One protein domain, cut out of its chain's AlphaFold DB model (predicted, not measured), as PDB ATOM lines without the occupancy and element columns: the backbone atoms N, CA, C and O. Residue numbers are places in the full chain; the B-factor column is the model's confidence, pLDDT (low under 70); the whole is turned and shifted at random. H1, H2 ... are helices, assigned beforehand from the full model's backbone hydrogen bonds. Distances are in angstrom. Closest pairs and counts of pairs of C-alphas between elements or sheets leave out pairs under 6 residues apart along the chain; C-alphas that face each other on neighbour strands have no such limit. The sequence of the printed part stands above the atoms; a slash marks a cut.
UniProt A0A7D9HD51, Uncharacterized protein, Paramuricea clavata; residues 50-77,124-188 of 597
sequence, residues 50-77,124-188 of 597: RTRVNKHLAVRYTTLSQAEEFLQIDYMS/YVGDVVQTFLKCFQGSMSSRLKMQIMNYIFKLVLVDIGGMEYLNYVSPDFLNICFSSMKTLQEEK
ATOM      1  N   ARG A  50      -2.748  23.911  10.134       65.12
ATOM      2  CA  ARG A  50      -2.896  23.843   8.669       65.12
ATOM      3  C   ARG A  50      -2.839  25.233   8.020       65.12
ATOM      4  O   ARG A  50      -2.148  25.405   7.024       65.12
ATOM      5  N   THR A  51      -3.475  26.256   8.600       68.62
ATOM      6  CA  THR A  51      -3.394  27.639   8.091       68.62
ATOM      7  C   THR A  51      -1.973  28.205   8.158       68.62
ATOM      8  O   THR A  51      -1.549  28.886   7.223       68.62
ATOM      9  N   ARG A  52      -1.213  27.930   9.229       71.69
ATOM     10  CA  ARG A  52       0.192  28.360   9.342       71.69
ATOM     11  C   ARG A  52       1.094  27.655   8.332       71.69
ATOM     12  O   ARG A  52       1.874  28.336   7.674       71.69
ATOM     13  N   VAL A  53       0.953  26.337   8.178       71.38
ATOM     14  CA  VAL A  53       1.713  25.541   7.200       71.38
ATOM     15  C   VAL A  53       1.405  26.005   5.777       71.38
ATOM     16  O   VAL A  53       2.327  26.381   5.060       71.38
ATOM     17  N   ASN A  54       0.128  26.123   5.399       67.81
ATOM     18  CA  ASN A  54      -0.263  26.608   4.071       67.81
ATOM     19  C   ASN A  54       0.285  28.014   3.789       67.81
ATOM     20  O   ASN A  54       0.799  28.260   2.702       67.81
ATOM     21  N   LYS A  55       0.247  28.926   4.773       75.69
ATOM     22  CA  LYS A  55       0.835  30.267   4.630       75.69
ATOM     23  C   LYS A  55       2.359  30.229   4.457       75.69
ATOM     24  O   LYS A  55       2.901  31.118   3.815       75.69
ATOM     25  N   HIS A  56       3.045  29.234   5.017       75.94
ATOM     26  CA  HIS A  56       4.495  29.088   4.895       75.94
ATOM     27  C   HIS A  56       4.919  28.396   3.587       75.94
ATOM     28  O   HIS A  56       5.962  28.740   3.030       75.94
ATOM     29  N   LEU A  57       4.110  27.460   3.079       74.56
ATOM     30  CA  LEU A  57       4.323  26.792   1.790       74.56
ATOM     31  C   LEU A  57       4.009  27.722   0.610       74.56
ATOM     32  O   LEU A  57       4.810  27.805  -0.315       74.56
ATOM     33  N   ALA A  58       2.932  28.511   0.692       73.75
ATOM     34  CA  ALA A  58       2.540  29.488  -0.333       73.75
ATOM     35  C   ALA A  58       3.552  30.639  -0.549       73.75
ATOM     36  O   ALA A  58       3.394  31.434  -1.469       73.75
ATOM     37  N   VAL A  59       4.586  30.751   0.297       79.50
ATOM     38  CA  VAL A  59       5.715  31.682   0.104       79.50
ATOM     39  C   VAL A  59       6.787  31.098  -0.828       79.50
ATOM     40  O   VAL A  59       7.545  31.858  -1.422       79.50
ATOM     41  N   ARG A  60       6.878  29.766  -0.946       74.25
ATOM     42  CA  ARG A  60       7.911  29.069  -1.737       74.25
ATOM     43  C   ARG A  60       7.368  28.336  -2.963       74.25
ATOM     44  O   ARG A  60       8.127  28.131  -3.901       74.25
ATOM     45  N   TYR A  61       6.089  27.966  -2.958       79.88
ATOM     46  CA  TYR A  61       5.463  27.155  -4.002       79.88
ATOM     47  C   TYR A  61       4.142  27.784  -4.441       79.88
ATOM     48  O   TYR A  61       3.348  28.216  -3.603       79.88
ATOM     49  N   THR A  62       3.896  27.831  -5.751       75.50
ATOM     50  CA  THR A  62       2.665  28.414  -6.318       75.50
ATOM     51  C   THR A  62       1.470  27.471  -6.213       75.50
ATOM     52  O   THR A  62       0.329  27.928  -6.167       75.50
ATOM     53  N   THR A  63       1.715  26.160  -6.142       72.88
ATOM     54  CA  THR A  63       0.679  25.130  -6.008       72.88
ATOM     55  C   THR A  63       1.015  24.143  -4.894       72.88
ATOM     56  O   THR A  63       2.179  23.929  -4.555       72.88
ATOM     57  N   LEU A  64      -0.023  23.506  -4.340       68.75
ATOM     58  CA  LEU A  64       0.130  22.445  -3.340       68.75
ATOM     59  C   LEU A  64       0.935  21.259  -3.905       68.75
ATOM     60  O   LEU A  64       1.839  20.767  -3.240       68.75
ATOM     61  N   SER A  65       0.679  20.878  -5.164       68.81
ATOM     62  CA  SER A  65       1.441  19.844  -5.880       68.81
ATOM     63  C   SER A  65       2.942  20.113  -5.903       68.81
ATOM     64  O   SER A  65       3.711  19.226  -5.557       68.81
ATOM     65  N   GLN A  66       3.361  21.333  -6.259       72.56
ATOM     66  CA  GLN A  66       4.782  21.689  -6.327       72.56
ATOM     67  C   GLN A  66       5.462  21.600  -4.948       72.56
ATOM     68  O   GLN A  66       6.622  21.204  -4.847       72.56
ATOM     69  N   ALA A  67       4.734  21.941  -3.878       76.25
ATOM     70  CA  ALA A  67       5.224  21.796  -2.510       76.25
ATOM     71  C   ALA A  67       5.392  20.321  -2.109       76.25
ATOM     72  O   ALA A  67       6.406  19.960  -1.518       76.25
ATOM     73  N   GLU A  68       4.410  19.475  -2.422       78.94
ATOM     74  CA  GLU A  68       4.423  18.046  -2.083       78.94
ATOM     75  C   GLU A  68       5.427  17.236  -2.909       78.94
ATOM     76  O   GLU A  68       6.004  16.284  -2.395       78.94
ATOM     77  N   GLU A  69       5.657  17.619  -4.166       76.00
ATOM     78  CA  GLU A  69       6.677  17.030  -5.037       76.00
ATOM     79  C   GLU A  69       8.089  17.348  -4.529       76.00
ATOM     80  O   GLU A  69       8.888  16.433  -4.344       76.00
ATOM     81  N   PHE A  70       8.367  18.614  -4.188       74.06
ATOM     82  CA  PHE A  70       9.644  19.008  -3.582       74.06
ATOM     83  C   PHE A  70       9.887  18.330  -2.224       74.06
ATOM     84  O   PHE A  70      11.012  17.956  -1.907       74.06
ATOM     85  N   LEU A  71       8.840  18.194  -1.405       76.19
ATOM     86  CA  LEU A  71       8.916  17.565  -0.081       76.19
ATOM     87  C   LEU A  71       8.779  16.032  -0.123       76.19
ATOM     88  O   LEU A  71       8.804  15.413   0.936       76.19
ATOM     89  N   GLN A  72       8.608  15.443  -1.313       72.88
ATOM     90  CA  GLN A  72       8.426  14.006  -1.555       72.88
ATOM     91  C   GLN A  72       7.396  13.326  -0.632       72.88
ATOM     92  O   GLN A  72       7.533  12.150  -0.306       72.88
ATOM     93  N   ILE A  73       6.340  14.040  -0.229       73.75
ATOM     94  CA  ILE A  73       5.402  13.571   0.805       73.75
ATOM     95  C   ILE A  73       4.743  12.263   0.359       73.75
ATOM     96  O   ILE A  73       4.079  12.236  -0.679       73.75
ATOM     97  N   ASP A  74       4.927  11.196   1.132       70.88
ATOM     98  CA  ASP A  74       4.199   9.944   0.954       70.88
ATOM     99  C   ASP A  74       2.981   9.912   1.888       70.88
ATOM    100  O   ASP A  74       3.082  10.215   3.078       70.88
ATOM    101  N   TYR A  75       1.814   9.599   1.329       70.31
ATOM    102  CA  TYR A  75       0.554   9.476   2.057       70.31
ATOM    103  C   TYR A  75       0.182   8.024   2.389       70.31
ATOM    104  O   TYR A  75      -0.820   7.820   3.072       70.31
ATOM    105  N   MET A  76       0.940   7.044   1.884       67.69
ATOM    106  CA  MET A  76       0.659   5.609   2.010       67.69
ATOM    107  C   MET A  76       1.764   4.835   2.746       67.69
ATOM    108  O   MET A  76       1.522   3.704   3.153       67.69
ATOM    109  N   SER A  77       2.945   5.424   2.958       61.47
ATOM    110  CA  SER A  77       3.943   4.898   3.899       61.47
ATOM    111  C   SER A  77       3.485   5.091   5.349       61.47
ATOM    112  O   SER A  77       3.131   6.203   5.747       61.47
ATOM    113  N   TYR A 124     -19.611  -0.335 -10.420       51.09
ATOM    114  CA  TYR A 124     -18.213  -0.750 -10.489       51.09
ATOM    115  C   TYR A 124     -17.304   0.116  -9.608       51.09
ATOM    116  O   TYR A 124     -17.569   1.293  -9.364       51.09
ATOM    117  N   VAL A 125     -16.165  -0.447  -9.183       54.94
ATOM    118  CA  VAL A 125     -15.132   0.265  -8.399       54.94
ATOM    119  C   VAL A 125     -14.679   1.552  -9.106       54.94
ATOM    120  O   VAL A 125     -14.485   2.579  -8.457       54.94
ATOM    121  N   GLY A 126     -14.599   1.537 -10.441       54.88
ATOM    122  CA  GLY A 126     -14.279   2.719 -11.249       54.88
ATOM    123  C   GLY A 126     -15.242   3.898 -11.042       54.88
ATOM    124  O   GLY A 126     -14.787   5.040 -10.998       54.88
ATOM    125  N   ASP A 127     -16.537   3.643 -10.827       58.97
ATOM    126  CA  ASP A 127     -17.538   4.689 -10.568       58.97
ATOM    127  C   ASP A 127     -17.309   5.348  -9.202       58.97
ATOM    128  O   ASP A 127     -17.426   6.569  -9.057       58.97
ATOM    129  N   VAL A 128     -16.941   4.545  -8.198       62.78
ATOM    130  CA  VAL A 128     -16.615   5.010  -6.841       62.78
ATOM    131  C   VAL A 128     -15.360   5.880  -6.875       62.78
ATOM    132  O   VAL A 128     -15.376   6.994  -6.355       62.78
ATOM    133  N   VAL A 129     -14.306   5.423  -7.556       65.12
ATOM    134  CA  VAL A 129     -13.053   6.175  -7.727       65.12
ATOM    135  C   VAL A 129     -13.281   7.467  -8.506       65.12
ATOM    136  O   VAL A 129     -12.813   8.527  -8.091       65.12
ATOM    137  N   GLN A 130     -14.054   7.430  -9.595       62.53
ATOM    138  CA  GLN A 130     -14.359   8.629 -10.372       62.53
ATOM    139  C   GLN A 130     -15.199   9.630  -9.561       62.53
ATOM    140  O   GLN A 130     -14.948  10.833  -9.624       62.53
ATOM    141  N   THR A 131     -16.166   9.152  -8.773       67.00
ATOM    142  CA  THR A 131     -16.979   9.992  -7.881       67.00
ATOM    143  C   THR A 131     -16.117  10.617  -6.785       67.00
ATOM    144  O   THR A 131     -16.194  11.823  -6.560       67.00
ATOM    145  N   PHE A 132     -15.235   9.835  -6.160       69.81
ATOM    146  CA  PHE A 132     -14.277  10.310  -5.164       69.81
ATOM    147  C   PHE A 132     -13.350  11.392  -5.741       69.81
ATOM    148  O   PHE A 132     -13.286  12.501  -5.210       69.81
ATOM    149  N   LEU A 133     -12.701  11.129  -6.881       66.94
ATOM    150  CA  LEU A 133     -11.807  12.092  -7.533       66.94
ATOM    151  C   LEU A 133     -12.528  13.379  -7.959       66.94
ATOM    152  O   LEU A 133     -11.943  14.454  -7.833       66.94
ATOM    153  N   LYS A 134     -13.794  13.302  -8.398       69.06
ATOM    154  CA  LYS A 134     -14.644  14.476  -8.677       69.06
ATOM    155  C   LYS A 134     -14.951  15.273  -7.403       69.06
ATOM    156  O   LYS A 134     -14.775  16.489  -7.391       69.06
ATOM    157  N   CYS A 135     -15.336  14.608  -6.313       63.22
ATOM    158  CA  CYS A 135     -15.618  15.251  -5.022       63.22
ATOM    159  C   CYS A 135     -14.403  15.989  -4.425       63.22
ATOM    160  O   CYS A 135     -14.578  16.980  -3.718       63.22
ATOM    161  N   PHE A 136     -13.180  15.540  -4.727       63.78
ATOM    162  CA  PHE A 136     -11.935  16.124  -4.214       63.78
ATOM    163  C   PHE A 136     -11.058  16.793  -5.293       63.78
ATOM    164  O   PHE A 136      -9.881  17.095  -5.062       63.78
ATOM    165  N   GLN A 137     -11.625  17.082  -6.473       61.72
ATOM    166  CA  GLN A 137     -10.878  17.531  -7.657       61.72
ATOM    167  C   GLN A 137     -10.055  18.809  -7.409       61.72
ATOM    168  O   GLN A 137      -8.938  18.911  -7.917       61.72
ATOM    169  N   GLY A 138     -10.561  19.735  -6.586       62.28
ATOM    170  CA  GLY A 138      -9.889  20.988  -6.209       62.28
ATOM    171  C   GLY A 138      -9.188  20.997  -4.840       62.28
ATOM    172  O   GLY A 138      -8.684  22.043  -4.442       62.28
ATOM    173  N   SER A 139      -9.178  19.885  -4.095       62.44
ATOM    174  CA  SER A 139      -8.641  19.823  -2.720       62.44
ATOM    175  C   SER A 139      -7.507  18.814  -2.518       62.44
ATOM    176  O   SER A 139      -6.795  18.911  -1.521       62.44
ATOM    177  N   MET A 140      -7.303  17.892  -3.463       69.56
ATOM    178  CA  MET A 140      -6.143  16.995  -3.510       69.56
ATOM    179  C   MET A 140      -5.139  17.443  -4.575       69.56
ATOM    180  O   MET A 140      -5.523  17.810  -5.694       69.56
ATOM    181  N   SER A 141      -3.852  17.355  -4.251       74.38
ATOM    182  CA  SER A 141      -2.752  17.521  -5.201       74.38
ATOM    183  C   SER A 141      -2.750  16.439  -6.287       74.38
ATOM    184  O   SER A 141      -3.420  15.407  -6.179       74.38
ATOM    185  N   SER A 142      -1.957  16.653  -7.336       73.38
ATOM    186  CA  SER A 142      -1.637  15.614  -8.323       73.38
ATOM    187  C   SER A 142      -0.910  14.418  -7.697       73.38
ATOM    188  O   SER A 142      -1.233  13.285  -8.048       73.38
ATOM    189  N   ARG A 143       0.009  14.646  -6.744       76.81
ATOM    190  CA  ARG A 143       0.780  13.584  -6.077       76.81
ATOM    191  C   ARG A 143      -0.120  12.660  -5.253       76.81
ATOM    192  O   ARG A 143      -0.109  11.455  -5.484       76.81
ATOM    193  N   LEU A 144      -0.975  13.216  -4.392       78.56
ATOM    194  CA  LEU A 144      -1.943  12.450  -3.600       78.56
ATOM    195  C   LEU A 144      -2.934  11.683  -4.490       78.56
ATOM    196  O   LEU A 144      -3.175  10.499  -4.262       78.56
ATOM    197  N   LYS A 145      -3.468  12.320  -5.544       77.00
ATOM    198  CA  LYS A 145      -4.334  11.643  -6.527       77.00
ATOM    199  C   LYS A 145      -3.628  10.438  -7.158       77.00
ATOM    200  O   LYS A 145      -4.236   9.379  -7.273       77.00
ATOM    201  N   MET A 146      -2.357  10.587  -7.531       77.56
ATOM    202  CA  MET A 146      -1.580   9.511  -8.140       77.56
ATOM    203  C   MET A 146      -1.284   8.370  -7.162       77.56
ATOM    204  O   MET A 146      -1.453   7.209  -7.520       77.56
ATOM    205  N   GLN A 147      -0.913   8.675  -5.916       79.00
ATOM    206  CA  GLN A 147      -0.685   7.649  -4.896       79.00
ATOM    207  C   GLN A 147      -1.955   6.854  -4.574       79.00
ATOM    208  O   GLN A 147      -1.897   5.631  -4.492       79.00
ATOM    209  N   ILE A 148      -3.112   7.520  -4.485       80.56
ATOM    210  CA  ILE A 148      -4.413   6.851  -4.329       80.56
ATOM    211  C   ILE A 148      -4.700   5.929  -5.524       80.56
ATOM    212  O   ILE A 148      -5.091   4.781  -5.328       80.56
ATOM    213  N   MET A 149      -4.465   6.388  -6.759       78.06
ATOM    214  CA  MET A 149      -4.655   5.562  -7.957       78.06
ATOM    215  C   MET A 149      -3.707   4.355  -7.998       78.06
ATOM    216  O   MET A 149      -4.159   3.249  -8.282       78.06
ATOM    217  N   ASN A 150      -2.425   4.542  -7.668       80.38
ATOM    218  CA  ASN A 150      -1.439   3.461  -7.579       80.38
ATOM    219  C   ASN A 150      -1.810   2.440  -6.494       80.38
ATOM    220  O   ASN A 150      -1.730   1.239  -6.740       80.38
ATOM    221  N   TYR A 151      -2.255   2.895  -5.319       80.19
ATOM    222  CA  TYR A 151      -2.692   2.016  -4.233       80.19
ATOM    223  C   TYR A 151      -3.908   1.168  -4.638       80.19
ATOM    224  O   TYR A 151      -3.881  -0.055  -4.521       80.19
ATOM    225  N   ILE A 152      -4.940   1.794  -5.211       79.69
ATOM    226  CA  ILE A 152      -6.141   1.090  -5.689       79.69
ATOM    227  C   ILE A 152      -5.793   0.102  -6.812       79.69
ATOM    228  O   ILE A 152      -6.312  -1.010  -6.838       79.69
ATOM    229  N   PHE A 153      -4.887   0.469  -7.719       80.62
ATOM    230  CA  PHE A 153      -4.420  -0.424  -8.777       80.62
ATOM    231  C   PHE A 153      -3.641  -1.630  -8.233       80.62
ATOM    232  O   PHE A 153      -3.886  -2.745  -8.687       80.62
ATOM    233  N   LYS A 154      -2.784  -1.447  -7.217       79.31
ATOM    234  CA  LYS A 154      -2.131  -2.563  -6.510       79.31
ATOM    235  C   LYS A 154      -3.160  -3.505  -5.876       79.31
ATOM    236  O   LYS A 154      -3.061  -4.708  -6.093       79.31
ATOM    237  N   LEU A 155      -4.175  -2.980  -5.180       77.56
ATOM    238  CA  LEU A 155      -5.255  -3.804  -4.613       77.56
ATOM    239  C   LEU A 155      -5.983  -4.625  -5.690       77.56
ATOM    240  O   LEU A 155      -6.198  -5.818  -5.507       77.56
ATOM    241  N   VAL A 156      -6.304  -4.016  -6.837       78.25
ATOM    242  CA  VAL A 156      -6.955  -4.708  -7.965       78.25
ATOM    243  C   VAL A 156      -6.049  -5.782  -8.588       78.25
ATOM    244  O   VAL A 156      -6.543  -6.843  -8.962       78.25
ATOM    245  N   LEU A 157      -4.734  -5.557  -8.691       76.62
ATOM    246  CA  LEU A 157      -3.798  -6.586  -9.167       76.62
ATOM    247  C   LEU A 157      -3.744  -7.795  -8.223       76.62
ATOM    248  O   LEU A 157      -3.783  -8.932  -8.693       76.62
ATOM    249  N   VAL A 158      -3.694  -7.547  -6.911       76.44
ATOM    250  CA  VAL A 158      -3.661  -8.598  -5.884       76.44
ATOM    251  C   VAL A 158      -4.968  -9.398  -5.864       76.44
ATOM    252  O   VAL A 158      -4.916 -10.622  -5.807       76.44
ATOM    253  N   ASP A 159      -6.123  -8.741  -5.998       73.69
ATOM    254  CA  ASP A 159      -7.439  -9.397  -6.084       73.69
ATOM    255  C   ASP A 159      -7.584 -10.288  -7.339       73.69
ATOM    256  O   ASP A 159      -8.159 -11.374  -7.287       73.69
ATOM    257  N   ILE A 160      -7.009  -9.873  -8.476       72.44
ATOM    258  CA  ILE A 160      -7.104 -10.612  -9.749       72.44
ATOM    259  C   ILE A 160      -6.133 -11.801  -9.833       72.44
ATOM    260  O   ILE A 160      -6.484 -12.828 -10.422       72.44
ATOM    261  N   GLY A 161      -4.900 -11.645  -9.341       67.06
ATOM    262  CA  GLY A 161      -3.793 -12.571  -9.623       67.06
ATOM    263  C   GLY A 161      -2.905 -12.928  -8.431       67.06
ATOM    264  O   GLY A 161      -1.918 -13.640  -8.610       67.06
ATOM    265  N   GLY A 162      -3.232 -12.457  -7.227       74.12
ATOM    266  CA  GLY A 162      -2.383 -12.589  -6.047       74.12
ATOM    267  C   GLY A 162      -1.142 -11.690  -6.091       74.12
ATOM    268  O   GLY A 162      -0.894 -10.952  -7.046       74.12
ATOM    269  N   MET A 163      -0.333 -11.763  -5.031       74.69
ATOM    270  CA  MET A 163       0.855 -10.913  -4.863       74.69
ATOM    271  C   MET A 163       1.908 -11.105  -5.968       74.69
ATOM    272  O   MET A 163       2.630 -10.164  -6.287       74.69
ATOM    273  N   GLU A 164       1.970 -12.282  -6.602       77.38
ATOM    274  CA  GLU A 164       2.926 -12.578  -7.680       77.38
ATOM    275  C   GLU A 164       2.810 -11.613  -8.871       77.38
ATOM    276  O   GLU A 164       3.812 -11.313  -9.519       77.38
ATOM    277  N   TYR A 165       1.613 -11.080  -9.147       73.81
ATOM    278  CA  TYR A 165       1.387 -10.158 -10.266       73.81
ATOM    279  C   TYR A 165       2.096  -8.809 -10.076       73.81
ATOM    280  O   TYR A 165       2.434  -8.160 -11.066       73.81
ATOM    281  N   LEU A 166       2.393  -8.412  -8.833       74.06
ATOM    282  CA  LEU A 166       3.155  -7.195  -8.540       74.06
ATOM    283  C   LEU A 166       4.608  -7.287  -9.038       74.06
ATOM    284  O   LEU A 166       5.175  -6.270  -9.418       74.06
ATOM    285  N   ASN A 167       5.181  -8.491  -9.137       78.75
ATOM    286  CA  ASN A 167       6.541  -8.690  -9.657       78.75
ATOM    287  C   ASN A 167       6.643  -8.451 -11.176       78.75
ATOM    288  O   ASN A 167       7.729  -8.192 -11.694       78.75
ATOM    289  N   TYR A 168       5.522  -8.537 -11.900       77.19
ATOM    290  CA  TYR A 168       5.464  -8.358 -13.356       77.19
ATOM    291  C   TYR A 168       5.045  -6.944 -13.781       77.19
ATOM    292  O   TYR A 168       5.100  -6.620 -14.969       77.19
ATOM    293  N   VAL A 169       4.616  -6.098 -12.840       77.06
ATOM    294  CA  VAL A 169       4.115  -4.747 -13.115       77.06
ATOM    295  C   VAL A 169       5.007  -3.723 -12.421       77.06
ATOM    296  O   VAL A 169       5.141  -3.723 -11.204       77.06
ATOM    297  N   SER A 170       5.601  -2.816 -13.203       79.94
ATOM    298  CA  SER A 170       6.426  -1.727 -12.662       79.94
ATOM    299  C   SER A 170       5.656  -0.918 -11.600       79.94
ATOM    300  O   SER A 170       4.489  -0.589 -11.834       79.94
ATOM    301  N   PRO A 171       6.284  -0.528 -10.472       73.75
ATOM    302  CA  PRO A 171       5.624   0.284  -9.444       73.75
ATOM    303  C   PRO A 171       5.125   1.637  -9.980       73.75
ATOM    304  O   PRO A 171       4.137   2.166  -9.472       73.75
ATOM    305  N   ASP A 172       5.747   2.151 -11.045       79.88
ATOM    306  CA  ASP A 172       5.376   3.386 -11.743       79.88
ATOM    307  C   ASP A 172       4.496   3.160 -12.983       79.88
ATOM    308  O   ASP A 172       4.324   4.066 -13.798       79.88
ATOM    309  N   PHE A 173       3.899   1.976 -13.153       82.75
ATOM    310  CA  PHE A 173       3.124   1.635 -14.351       82.75
ATOM    311  C   PHE A 173       2.056   2.683 -14.713       82.75
ATOM    312  O   PHE A 173       2.014   3.132 -15.861       82.75
ATOM    313  N   LEU A 174       1.239   3.149 -13.755       80.69
ATOM    314  CA  LEU A 174       0.245   4.192 -14.045       80.69
ATOM    315  C   LEU A 174       0.895   5.540 -14.386       80.69
ATOM    316  O   LEU A 174       0.433   6.204 -15.312       80.69
ATOM    317  N   ASN A 175       1.973   5.930 -13.694       80.06
ATOM    318  CA  ASN A 175       2.736   7.149 -13.995       80.06
ATOM    319  C   ASN A 175       3.244   7.138 -15.442       80.06
ATOM    320  O   ASN A 175       3.069   8.113 -16.179       80.06
ATOM    321  N   ILE A 176       3.822   6.010 -15.862       82.81
ATOM    322  CA  ILE A 176       4.318   5.784 -17.219       82.81
ATOM    323  C   ILE A 176       3.156   5.831 -18.219       82.81
ATOM    324  O   ILE A 176       3.253   6.537 -19.225       82.81
ATOM    325  N   CYS A 177       2.030   5.162 -17.937       81.56
ATOM    326  CA  CYS A 177       0.849   5.199 -18.799       81.56
ATOM    327  C   CYS A 177       0.290   6.618 -18.970       81.56
ATOM    328  O   CYS A 177       0.104   7.051 -20.105       81.56
ATOM    329  N   PHE A 178       0.059   7.366 -17.885       81.25
ATOM    330  CA  PHE A 178      -0.481   8.730 -17.960       81.25
ATOM    331  C   PHE A 178       0.470   9.693 -18.678       81.25
ATOM    332  O   PHE A 178       0.023  10.466 -19.526       81.25
ATOM    333  N   SER A 179       1.774   9.609 -18.400       82.12
ATOM    334  CA  SER A 179       2.792  10.407 -19.095       82.12
ATOM    335  C   SER A 179       2.806  10.101 -20.595       82.12
ATOM    336  O   SER A 179       2.719  11.015 -21.410       82.12
ATOM    337  N   SER A 180       2.791   8.819 -20.969       78.88
ATOM    338  CA  SER A 180       2.739   8.391 -22.373       78.88
ATOM    339  C   SER A 180       1.460   8.860 -23.079       78.88
ATOM    340  O   SER A 180       1.520   9.327 -24.216       78.88
ATOM    341  N   MET A 181       0.298   8.784 -22.414       81.75
ATOM    342  CA  MET A 181      -0.964   9.309 -22.955       81.75
ATOM    343  C   MET A 181      -0.896  10.826 -23.183       81.75
ATOM    344  O   MET A 181      -1.362  11.300 -24.219       81.75
ATOM    345  N   LYS A 182      -0.296  11.579 -22.250       81.69
ATOM    346  CA  LYS A 182      -0.114  13.034 -22.360       81.69
ATOM    347  C   LYS A 182       0.793  13.397 -23.536       81.69
ATOM    348  O   LYS A 182       0.400  14.222 -24.353       81.69
ATOM    349  N   THR A 183       1.938  12.729 -23.684       85.56
ATOM    350  CA  THR A 183       2.848  12.945 -24.821       85.56
ATOM    351  C   THR A 183       2.173  12.632 -26.159       85.56
ATOM    352  O   THR A 183       2.288  13.414 -27.098       85.56
ATOM    353  N   LEU A 184       1.409  11.533 -26.258       80.50
ATOM    354  CA  LEU A 184       0.634  11.224 -27.468       80.50
ATOM    355  C   LEU A 184      -0.395  12.318 -27.783       80.50
ATOM    356  O   LEU A 184      -0.556  12.688 -28.944       80.50
ATOM    357  N   GLN A 185      -1.058  12.865 -26.762       81.88
ATOM    358  CA  GLN A 185      -2.032  13.943 -26.919       81.88
ATOM    359  C   GLN A 185      -1.388  15.267 -27.370       81.88
ATOM    360  O   GLN A 185      -1.916  15.918 -28.272       81.88
ATOM    361  N   GLU A 186      -0.260  15.660 -26.773       84.56
ATOM    362  CA  GLU A 186       0.503  16.865 -27.142       84.56
ATOM    363  C   GLU A 186       0.973  16.791 -28.606       84.56
ATOM    364  O   GLU A 186       0.822  17.746 -29.370       84.56
ATOM    365  N   GLU A 187       1.403  15.604 -29.035       84.12
ATOM    366  CA  GLU A 187       1.776  15.260 -30.413       84.12
ATOM    367  C   GLU A 187       0.582  15.079 -31.377       84.12
ATOM    368  O   GLU A 187       0.783  14.761 -32.552       84.12
ATOM    369  N   LYS A 188      -0.663  15.258 -30.910       79.12
ATOM    370  CA  LYS A 188      -1.917  15.044 -31.670       79.12
ATOM    371  C   LYS A 188      -2.056  13.635 -32.273       79.12
ATOM    372  O   LYS A 188      -2.693  13.453 -33.312       79.12
TER     373      LYS A 188
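This is residues 50 to 77 and 124 to 188 of the 597 residues of an uncharacterized protein of Paramuricea clavata (UniProt A0A7D9HD51). Long helix H4 is the middle of a loose arrangement: H2 meets its first end, with H1 beyond; H5 folds back at its other end; H3 runs alongside across a gap; H6 slants off as an arm, and residues 179 to 188, of which 179 to 186 belong to H6, stick out. The printed part has 93 residues, six named helices, H1 to H6 in order, and no named strand: all helix. The radius of gyration of the C-alphas is 15.9 A, the spans 46 by 35 by 26 A.

H4, residues 142 to 161, measures 28.3 A from C-alpha 142 at (-1.637, 15.614, -8.323). H1 is residues 50 to 57, H2 64 to 70, H3 125 to 135, H5 163 to 168. H6, 173 to 186, measures 20.1 A, ending at (0.503, 16.865, -27.142).

Hub H4 touches H2 with residues 142 to 143 alone, about perpendicular at 76 degrees; the closest C-alphas, Ser 65 and Ser 142, are 5.8 A apart. H4 and H6 only just touch, with 3 pairs of C-alphas within 8 A, the closest Asn 150 and Leu 174. H5 has 0 of 2 O i to N i+4 pairs within hydrogen-bond range, but 3 of 3 O i to N i+3.

Residues 78 to 123 are not printed; C-alphas 77 and 124 are 27.0 A apart. Residues 124 to 140 are among those under pLDDT 70.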